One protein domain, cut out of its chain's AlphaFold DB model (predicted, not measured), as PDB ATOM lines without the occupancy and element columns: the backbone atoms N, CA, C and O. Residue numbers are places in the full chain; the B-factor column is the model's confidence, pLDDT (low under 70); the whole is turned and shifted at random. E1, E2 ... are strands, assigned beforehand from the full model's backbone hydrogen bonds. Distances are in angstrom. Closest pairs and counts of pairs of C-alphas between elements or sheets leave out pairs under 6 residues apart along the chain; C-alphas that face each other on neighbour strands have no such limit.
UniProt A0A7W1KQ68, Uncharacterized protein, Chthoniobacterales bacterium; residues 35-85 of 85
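AT A GLANCE: This is residues 35 to 85 of the 85 residues of an uncharacterized protein of Chthoniobacterales bacterium (UniProt A0A7W1KQ68). This is a thin, loose rod with little regular structure: a hairpin of two strands, E1 and E2, with the loop of residues 63 to 71 at one end of the rod. Residues 35 to 55 have no named element and fold back to lead into E1, while Lys 85 ends the tail at the opposite end. The printed part has 51 residues, no named helix and an antiparallel sheet, E1 then E2; the class is all strand, with 12 residues in named elements. The radius of gyration of the C-alphas is 14.2 A, and the spans are 45 by 21 by 12 A.

IN THESE COORDINATES: Find C-alpha 56 at (-14.266, -42.935, -1.032); from there E1, residues 56 to 62, runs 15.6 A. E2, residues 72 to 76, runs 12.9 A to C-alpha 76 at (-14.646, -40.028, 2.573).

HOW THE PARTS SIT: Look across the hairpin: E1 and E2 are antiparallel, their directions at 156 degrees. N 57 and O 75, at 2.8 A, are within hydrogen-bond range.

THE WHOLE: The C-alphas farthest apart, Thr 69 and Lys 85, are 46.2 A apart. The printed part has no cut, and the link from E1 to E2 is short. Look for pLDDT under 70 at residues 84 to 85.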
ATOM      1  N   ALA A  35     -14.915 -42.578 -11.724       95.69
ATOM      2  CA  ALA A  35     -13.516 -42.931 -11.926       95.69
ATOM      3  C   ALA A  35     -13.013 -43.787 -10.754       95.69
ATOM      4  O   ALA A  35     -13.508 -43.661  -9.632       95.69
ATOM      5  N   GLU A  36     -12.002 -44.613 -11.015       97.12
ATOM      6  CA  GLU A  36     -11.261 -45.375 -10.010       97.12
ATOM      7  C   GLU A  36      -9.765 -45.197 -10.271       97.12
ATOM      8  O   GLU A  36      -9.308 -45.291 -11.410       97.12
ATOM      9  N   VAL A  37      -8.998 -44.913  -9.218       97.00
ATOM     10  CA  VAL A  37      -7.551 -44.705  -9.307       97.00
ATOM     11  C   VAL A  37      -6.877 -45.492  -8.194       97.00
ATOM     12  O   VAL A  37      -7.280 -45.404  -7.035       97.00
ATOM     13  N   LYS A  38      -5.828 -46.240  -8.542       96.44
ATOM     14  CA  LYS A  38      -4.952 -46.917  -7.581       96.44
ATOM     15  C   LYS A  38      -3.697 -46.078  -7.365       96.44
ATOM     16  O   LYS A  38      -3.028 -45.718  -8.328       96.44
ATOM     17  N   GLY A  39      -3.373 -45.794  -6.107       95.69
ATOM     18  CA  GLY A  39      -2.187 -45.027  -5.723       95.69
ATOM     19  C   GLY A  39      -2.503 -43.884  -4.760       95.69
ATOM     20  O   GLY A  39      -3.659 -43.595  -4.468       95.69
ATOM     21  N   ALA A  40      -1.451 -43.238  -4.257       95.00
ATOM     22  CA  ALA A  40      -1.547 -42.225  -3.203       95.00
ATOM     23  C   ALA A  40      -1.878 -40.806  -3.707       95.00
ATOM     24  O   ALA A  40      -2.094 -39.904  -2.901       95.00
ATOM     25  N   SER A  41      -1.926 -40.591  -5.025       95.12
ATOM     26  CA  SER A  41      -2.145 -39.265  -5.625       95.12
ATOM     27  C   SER A  41      -3.239 -39.298  -6.698       95.12
ATOM     28  O   SER A  41      -2.952 -39.105  -7.880       95.12
ATOM     29  N   PRO A  42      -4.502 -39.582  -6.325       94.94
ATOM     30  CA  PRO A  42      -5.604 -39.572  -7.276       94.94
ATOM     31  C   PRO A  42      -5.953 -38.142  -7.703       94.94
ATOM     32  O   PRO A  42      -5.886 -37.204  -6.909       94.94
ATOM     33  N   SER A  43      -6.393 -37.984  -8.950       95.25
ATOM     34  CA  SER A  43      -6.977 -36.735  -9.443       95.25
ATOM     35  C   SER A  43      -8.235 -37.019 -10.257       95.25
ATOM     36  O   SER A  43      -8.372 -38.077 -10.872       95.25
ATOM     37  N   TYR A  44      -9.173 -36.077 -10.225       94.69
ATOM     38  CA  TYR A  44     -10.389 -36.117 -11.025       94.69
ATOM     39  C   TYR A  44     -10.748 -34.696 -11.446       94.69
ATOM     40  O   TYR A  44     -10.847 -33.804 -10.601       94.69
ATOM     41  N   THR A  45     -10.954 -34.497 -12.744       94.62
ATOM     42  CA  THR A  45     -11.431 -33.225 -13.295       94.62
ATOM     43  C   THR A  45     -12.925 -33.345 -13.550       94.62
ATOM     44  O   THR A  45     -13.366 -34.297 -14.188       94.62
ATOM     45  N   LEU A  46     -13.704 -32.394 -13.030       93.50
ATOM     46  CA  LEU A  46     -15.151 -32.356 -13.238       93.50
ATOM     47  C   LEU A  46     -15.462 -32.121 -14.721       93.50
ATOM     48  O   LEU A  46     -14.911 -31.202 -15.326       93.50
ATOM     49  N   ASN A  47     -16.374 -32.914 -15.278       92.50
ATOM     50  CA  ASN A  47     -16.791 -32.803 -16.676       92.50
ATOM     51  C   ASN A  47     -17.911 -31.777 -16.885       92.50
ATOM     52  O   ASN A  47     -18.172 -31.376 -18.016       92.50
ATOM     53  N   GLY A  48     -18.579 -31.338 -15.817       94.06
ATOM     54  CA  GLY A  48     -19.648 -30.339 -15.899       94.06
ATOM     55  C   GLY A  48     -21.053 -30.938 -15.812       94.06
ATOM     56  O   GLY A  48     -22.019 -30.232 -15.518       94.06
ATOM     57  N   ASP A  49     -21.174 -32.241 -16.043       94.44
ATOM     58  CA  ASP A  49     -22.438 -32.967 -16.060       94.44
ATOM     59  C   ASP A  49     -22.696 -33.733 -14.760       94.44
ATOM     60  O   ASP A  49     -23.730 -34.377 -14.631       94.44
ATOM     61  N   GLU A  50     -21.815 -33.654 -13.768       94.50
ATOM     62  CA  GLU A  50     -22.033 -34.267 -12.465       94.50
ATOM     63  C   GLU A  50     -23.021 -33.454 -11.606       94.50
ATOM     64  O   GLU A  50     -23.096 -32.221 -11.672       94.50
ATOM     65  N   HIS A  51     -23.789 -34.142 -10.753       92.81
ATOM     66  CA  HIS A  51     -24.533 -33.475  -9.673       92.81
ATOM     67  C   HIS A  51     -23.586 -32.972  -8.577       92.81
ATOM     68  O   HIS A  51     -23.653 -31.820  -8.159       92.81
ATOM     69  N   TYR A  52     -22.712 -33.865  -8.125       93.94
ATOM     70  CA  TYR A  52     -21.585 -33.622  -7.236       93.94
ATOM     71  C   TYR A  52     -20.624 -34.807  -7.369       93.94
ATOM     72  O   TYR A  52     -21.007 -35.875  -7.861       93.94
ATOM     73  N   VAL A  53     -19.398 -34.639  -6.887       95.44
ATOM     74  CA  VAL A  53     -18.419 -35.721  -6.764       95.44
ATOM     75  C   VAL A  53     -18.002 -35.860  -5.310       95.44
ATOM     76  O   VAL A  53     -17.749 -34.875  -4.625       95.44
ATOM     77  N   ARG A  54     -17.946 -37.098  -4.825       96.00
ATOM     78  CA  ARG A  54     -17.393 -37.456  -3.519       96.00
ATOM     79  C   ARG A  54     -16.504 -38.670  -3.711       96.00
ATOM     80  O   ARG A  54     -16.879 -39.601  -4.417       96.00
ATOM     81  N   VAL A  55     -15.355 -38.666  -3.056       96.25
ATOM     82  CA  VAL A  55     -14.377 -39.754  -3.129       96.25
ATOM     83  C   VAL A  55     -14.467 -40.606  -1.868       96.25
ATOM     84  O   VAL A  55     -14.423 -40.065  -0.761       96.25
ATOM     85  N   LYS A  56     -14.562 -41.926  -2.053       97.19
ATOM     86  CA  LYS A  56     -14.266 -42.935  -1.032       97.19
ATOM     87  C   LYS A  56     -12.807 -43.347  -1.205       97.19
ATOM     88  O   LYS A  56     -12.422 -43.771  -2.289       97.19
ATOM     89  N   ILE A  57     -12.011 -43.204  -0.157       97.00
ATOM     90  CA  ILE A  57     -10.595 -43.572  -0.141       97.00
ATOM     91  C   ILE A  57     -10.474 -44.825   0.711       97.00
ATOM     92  O   ILE A  57     -10.880 -44.806   1.870       97.00
ATOM     93  N   THR A  58      -9.919 -45.894   0.147       97.19
ATOM     94  CA  THR A  58      -9.653 -47.144   0.863       97.19
ATOM     95  C   THR A  58      -8.148 -47.325   1.007       97.19
ATOM     96  O   THR A  58      -7.418 -47.333   0.019       97.19
ATOM     97  N   SER A  59      -7.693 -47.423   2.254       96.62
ATOM     98  CA  SER A  59      -6.302 -47.691   2.615       96.62
ATOM     99  C   SER A  59      -5.967 -49.170   2.423       96.62
ATOM    100  O   SER A  59      -6.855 -50.013   2.387       96.62
ATOM    101  N   SER A  60      -4.682 -49.512   2.369       96.12
ATOM    102  CA  SER A  60      -4.222 -50.900   2.504       96.12
ATOM    103  C   SER A  60      -4.202 -51.387   3.958       96.12
ATOM    104  O   SER A  60      -3.931 -52.560   4.208       96.12
ATOM    105  N   LYS A  61      -4.441 -50.499   4.931       97.12
ATOM    106  CA  LYS A  61      -4.415 -50.825   6.357       97.12
ATOM    107  C   LYS A  61      -5.732 -51.480   6.805       97.12
ATOM    108  O   LYS A  61      -6.794 -50.915   6.533       97.12
ATOM    109  N   PRO A  62      -5.683 -52.616   7.526       97.44
ATOM    110  CA  PRO A  62      -6.866 -53.210   8.141       97.44
ATOM    111  C   PRO A  62      -7.539 -52.256   9.128       97.44
ATOM    112  O   PRO A  62      -6.866 -51.574   9.904       97.44
ATOM    113  N   GLN A  63      -8.870 -52.233   9.124       97.00
ATOM    114  CA  GLN A  63      -9.640 -51.471  10.098       97.00
ATOM    115  C   GLN A  63      -9.530 -52.130  11.480       97.00
ATOM    116  O   GLN A  63      -9.759 -53.328  11.617       97.00
ATOM    117  N   ALA A  64      -9.204 -51.343  12.511       95.12
ATOM    118  CA  ALA A  64      -8.979 -51.866  13.864       95.12
ATOM    119  C   ALA A  64     -10.226 -52.541  14.468       95.12
ATOM    120  O   ALA A  64     -10.123 -53.618  15.040       95.12
ATOM    121  N   ASN A  65     -11.398 -51.922  14.293       94.00
ATOM    122  CA  ASN A  65     -12.698 -52.458  14.704       94.00
ATOM    123  C   ASN A  65     -13.609 -52.523  13.472       94.00
ATOM    124  O   ASN A  65     -14.337 -51.560  13.200       94.00
ATOM    125  N   PRO A  66     -13.488 -53.578  12.653       95.25
ATOM    126  CA  PRO A  66     -14.207 -53.680  11.394       95.25
ATOM    127  C   PRO A  66     -15.685 -54.032  11.616       95.25
ATOM    128  O   PRO A  66     -16.031 -54.672  12.610       95.25
ATOM    129  N   TYR A  67     -16.559 -53.637  10.685       94.44
ATOM    130  CA  TYR A  67     -17.950 -54.104  10.688       94.44
ATOM    131  C   TYR A  67     -18.025 -55.546  10.174       94.44
ATOM    132  O   TYR A  67     -18.754 -56.368  10.725       94.44
ATOM    133  N   ALA A  68     -17.231 -55.859   9.148       95.56
ATOM    134  CA  ALA A  68     -17.082 -57.188   8.579       95.56
ATOM    135  C   ALA A  68     -15.604 -57.589   8.481       95.56
ATOM    136  O   ALA A  68     -14.715 -56.767   8.259       95.56
ATOM    137  N   THR A  69     -15.321 -58.884   8.627       95.00
ATOM    138  CA  THR A  69     -13.961 -59.414   8.482       95.00
ATOM    139  C   THR A  69     -13.349 -58.993   7.143       95.00
ATOM    140  O   THR A  69     -13.928 -59.241   6.089       95.00
ATOM    141  N   GLY A  70     -12.159 -58.393   7.197       95.19
ATOM    142  CA  GLY A  70     -11.434 -57.920   6.017       95.19
ATOM    143  C   GLY A  70     -11.668 -56.450   5.659       95.19
ATOM    144  O   GLY A  70     -11.058 -55.985   4.696       95.19
ATOM    145  N   ASP A  71     -12.486 -55.707   6.415       96.19
ATOM    146  CA  ASP A  71     -12.634 -54.266   6.194       96.19
ATOM    147  C   ASP A  71     -11.289 -53.535   6.329       96.19
ATOM    148  O   ASP A  71     -10.484 -53.771   7.238       96.19
ATOM    149  N   LEU A  72     -11.074 -52.597   5.412       97.56
ATOM    150  CA  LEU A  72      -9.913 -51.721   5.378       97.56
ATOM    151  C   LEU A  72     -10.306 -50.318   5.832       97.56
ATOM    152  O   LEU A  72     -11.432 -49.862   5.592       97.56
ATOM    153  N   GLU A  73      -9.356 -49.604   6.435       97.38
ATOM    154  CA  GLU A  73      -9.561 -48.212   6.826       97.38
ATOM    155  C   GLU A  73     -10.032 -47.395   5.621       97.38
ATOM    156  O   GLU A  73      -9.413 -47.380   4.552       97.38
ATOM    157  N   THR A  74     -11.166 -46.725   5.800       97.12
ATOM    158  CA  THR A  74     -11.831 -45.986   4.737       97.12
ATOM    159  C   THR A  74     -12.130 -44.575   5.204       97.12
ATOM    160  O   THR A  74     -12.652 -44.361   6.297       97.12
ATOM    161  N   ALA A  75     -11.865 -43.610   4.333       96.00
ATOM    162  CA  ALA A  75     -12.252 -42.224   4.521       96.00
ATOM    163  C   ALA A  75     -13.134 -41.760   3.365       96.00
ATOM    164  O   ALA A  75     -13.138 -42.329   2.273       96.00
ATOM    165  N   TRP A  76     -13.872 -40.686   3.606       97.44
ATOM    166  CA  TRP A  76     -14.646 -40.028   2.573       97.44
ATOM    167  C   TRP A  76     -14.357 -38.537   2.571       97.44
ATOM    168  O   TRP A  76     -14.339 -37.899   3.622       97.44
ATOM    169  N   THR A  77     -14.213 -37.970   1.381       96.19
ATOM    170  CA  THR A  77     -14.138 -36.516   1.219       96.19
ATOM    171  C   THR A  77     -15.506 -35.871   1.441       96.19
ATOM    172  O   THR A  77     -16.546 -36.542   1.423       96.19
ATOM    173  N   GLN A  78     -15.510 -34.556   1.665       96.94
ATOM    174  CA  GLN A  78     -16.734 -33.770   1.543       96.94
ATOM    175  C   GLN A  78     -17.176 -33.733   0.069       96.94
ATOM    176  O   GLN A  78     -16.324 -33.795  -0.821       96.94
ATOM    177  N   PRO A  79     -18.486 -33.653  -0.216       95.56
ATOM    178  CA  PRO A  79     -18.974 -33.494  -1.580       95.56
ATOM    179  C   PRO A  79     -18.438 -32.212  -2.225       95.56
ATOM    180  O   PRO A  79     -18.490 -31.135  -1.633       95.56
ATOM    181  N   VAL A  80     -17.968 -32.327  -3.463       94.88
ATOM    182  CA  VAL A  80     -17.551 -31.204  -4.301       94.88
ATOM    183  C   VAL A  80     -18.618 -30.963  -5.359       94.88
ATOM    184  O   VAL A  80     -19.038 -31.884  -6.063       94.88
ATOM    185  N   PHE A  81     -19.038 -29.709  -5.477       92.31
ATOM    186  CA  PHE A  81     -20.024 -29.256  -6.449       92.31
ATOM    187  C   PHE A  81     -19.347 -28.368  -7.487       92.31
ATOM    188  O   PHE A  81     -18.424 -27.614  -7.174       92.31
ATOM    189  N   LEU A  82     -19.852 -28.403  -8.716       87.00
ATOM    190  CA  LEU A  82     -19.555 -27.356  -9.685       87.00
ATOM    191  C   LEU A  82     -20.188 -26.057  -9.189       87.00
ATOM    192  O   LEU A  82     -21.399 -26.011  -8.962       87.00
ATOM    193  N   LYS A  83     -19.388 -24.998  -9.032       76.56
ATOM    194  CA  LYS A  83     -19.956 -23.661  -8.850       76.56
ATOM    195  C   LYS A  83     -20.740 -23.304 -10.111       76.56
ATOM    196  O   LYS A  83     -20.204 -23.391 -11.214       76.56
ATOM    197  N   ALA A  84     -21.998 -22.912  -9.937       62.75
ATOM    198  CA  ALA A  84     -22.705 -22.194 -10.986       62.75
ATOM    199  C   ALA A  84     -21.936 -20.893 -11.273       62.75
ATOM    200  O   ALA A  84     -21.438 -20.260 -10.336       62.75
ATOM    201  N   LYS A  85     -21.783 -20.563 -12.558       54.44
ATOM    202  CA  LYS A  85     -21.392 -19.212 -12.970       54.44
ATOM    203  C   LYS A  85     -22.526 -18.240 -12.684       54.44
ATOM    204  O   LYS A  85     -23.692 -18.677 -12.804       54.44
TER     205      LYS A  85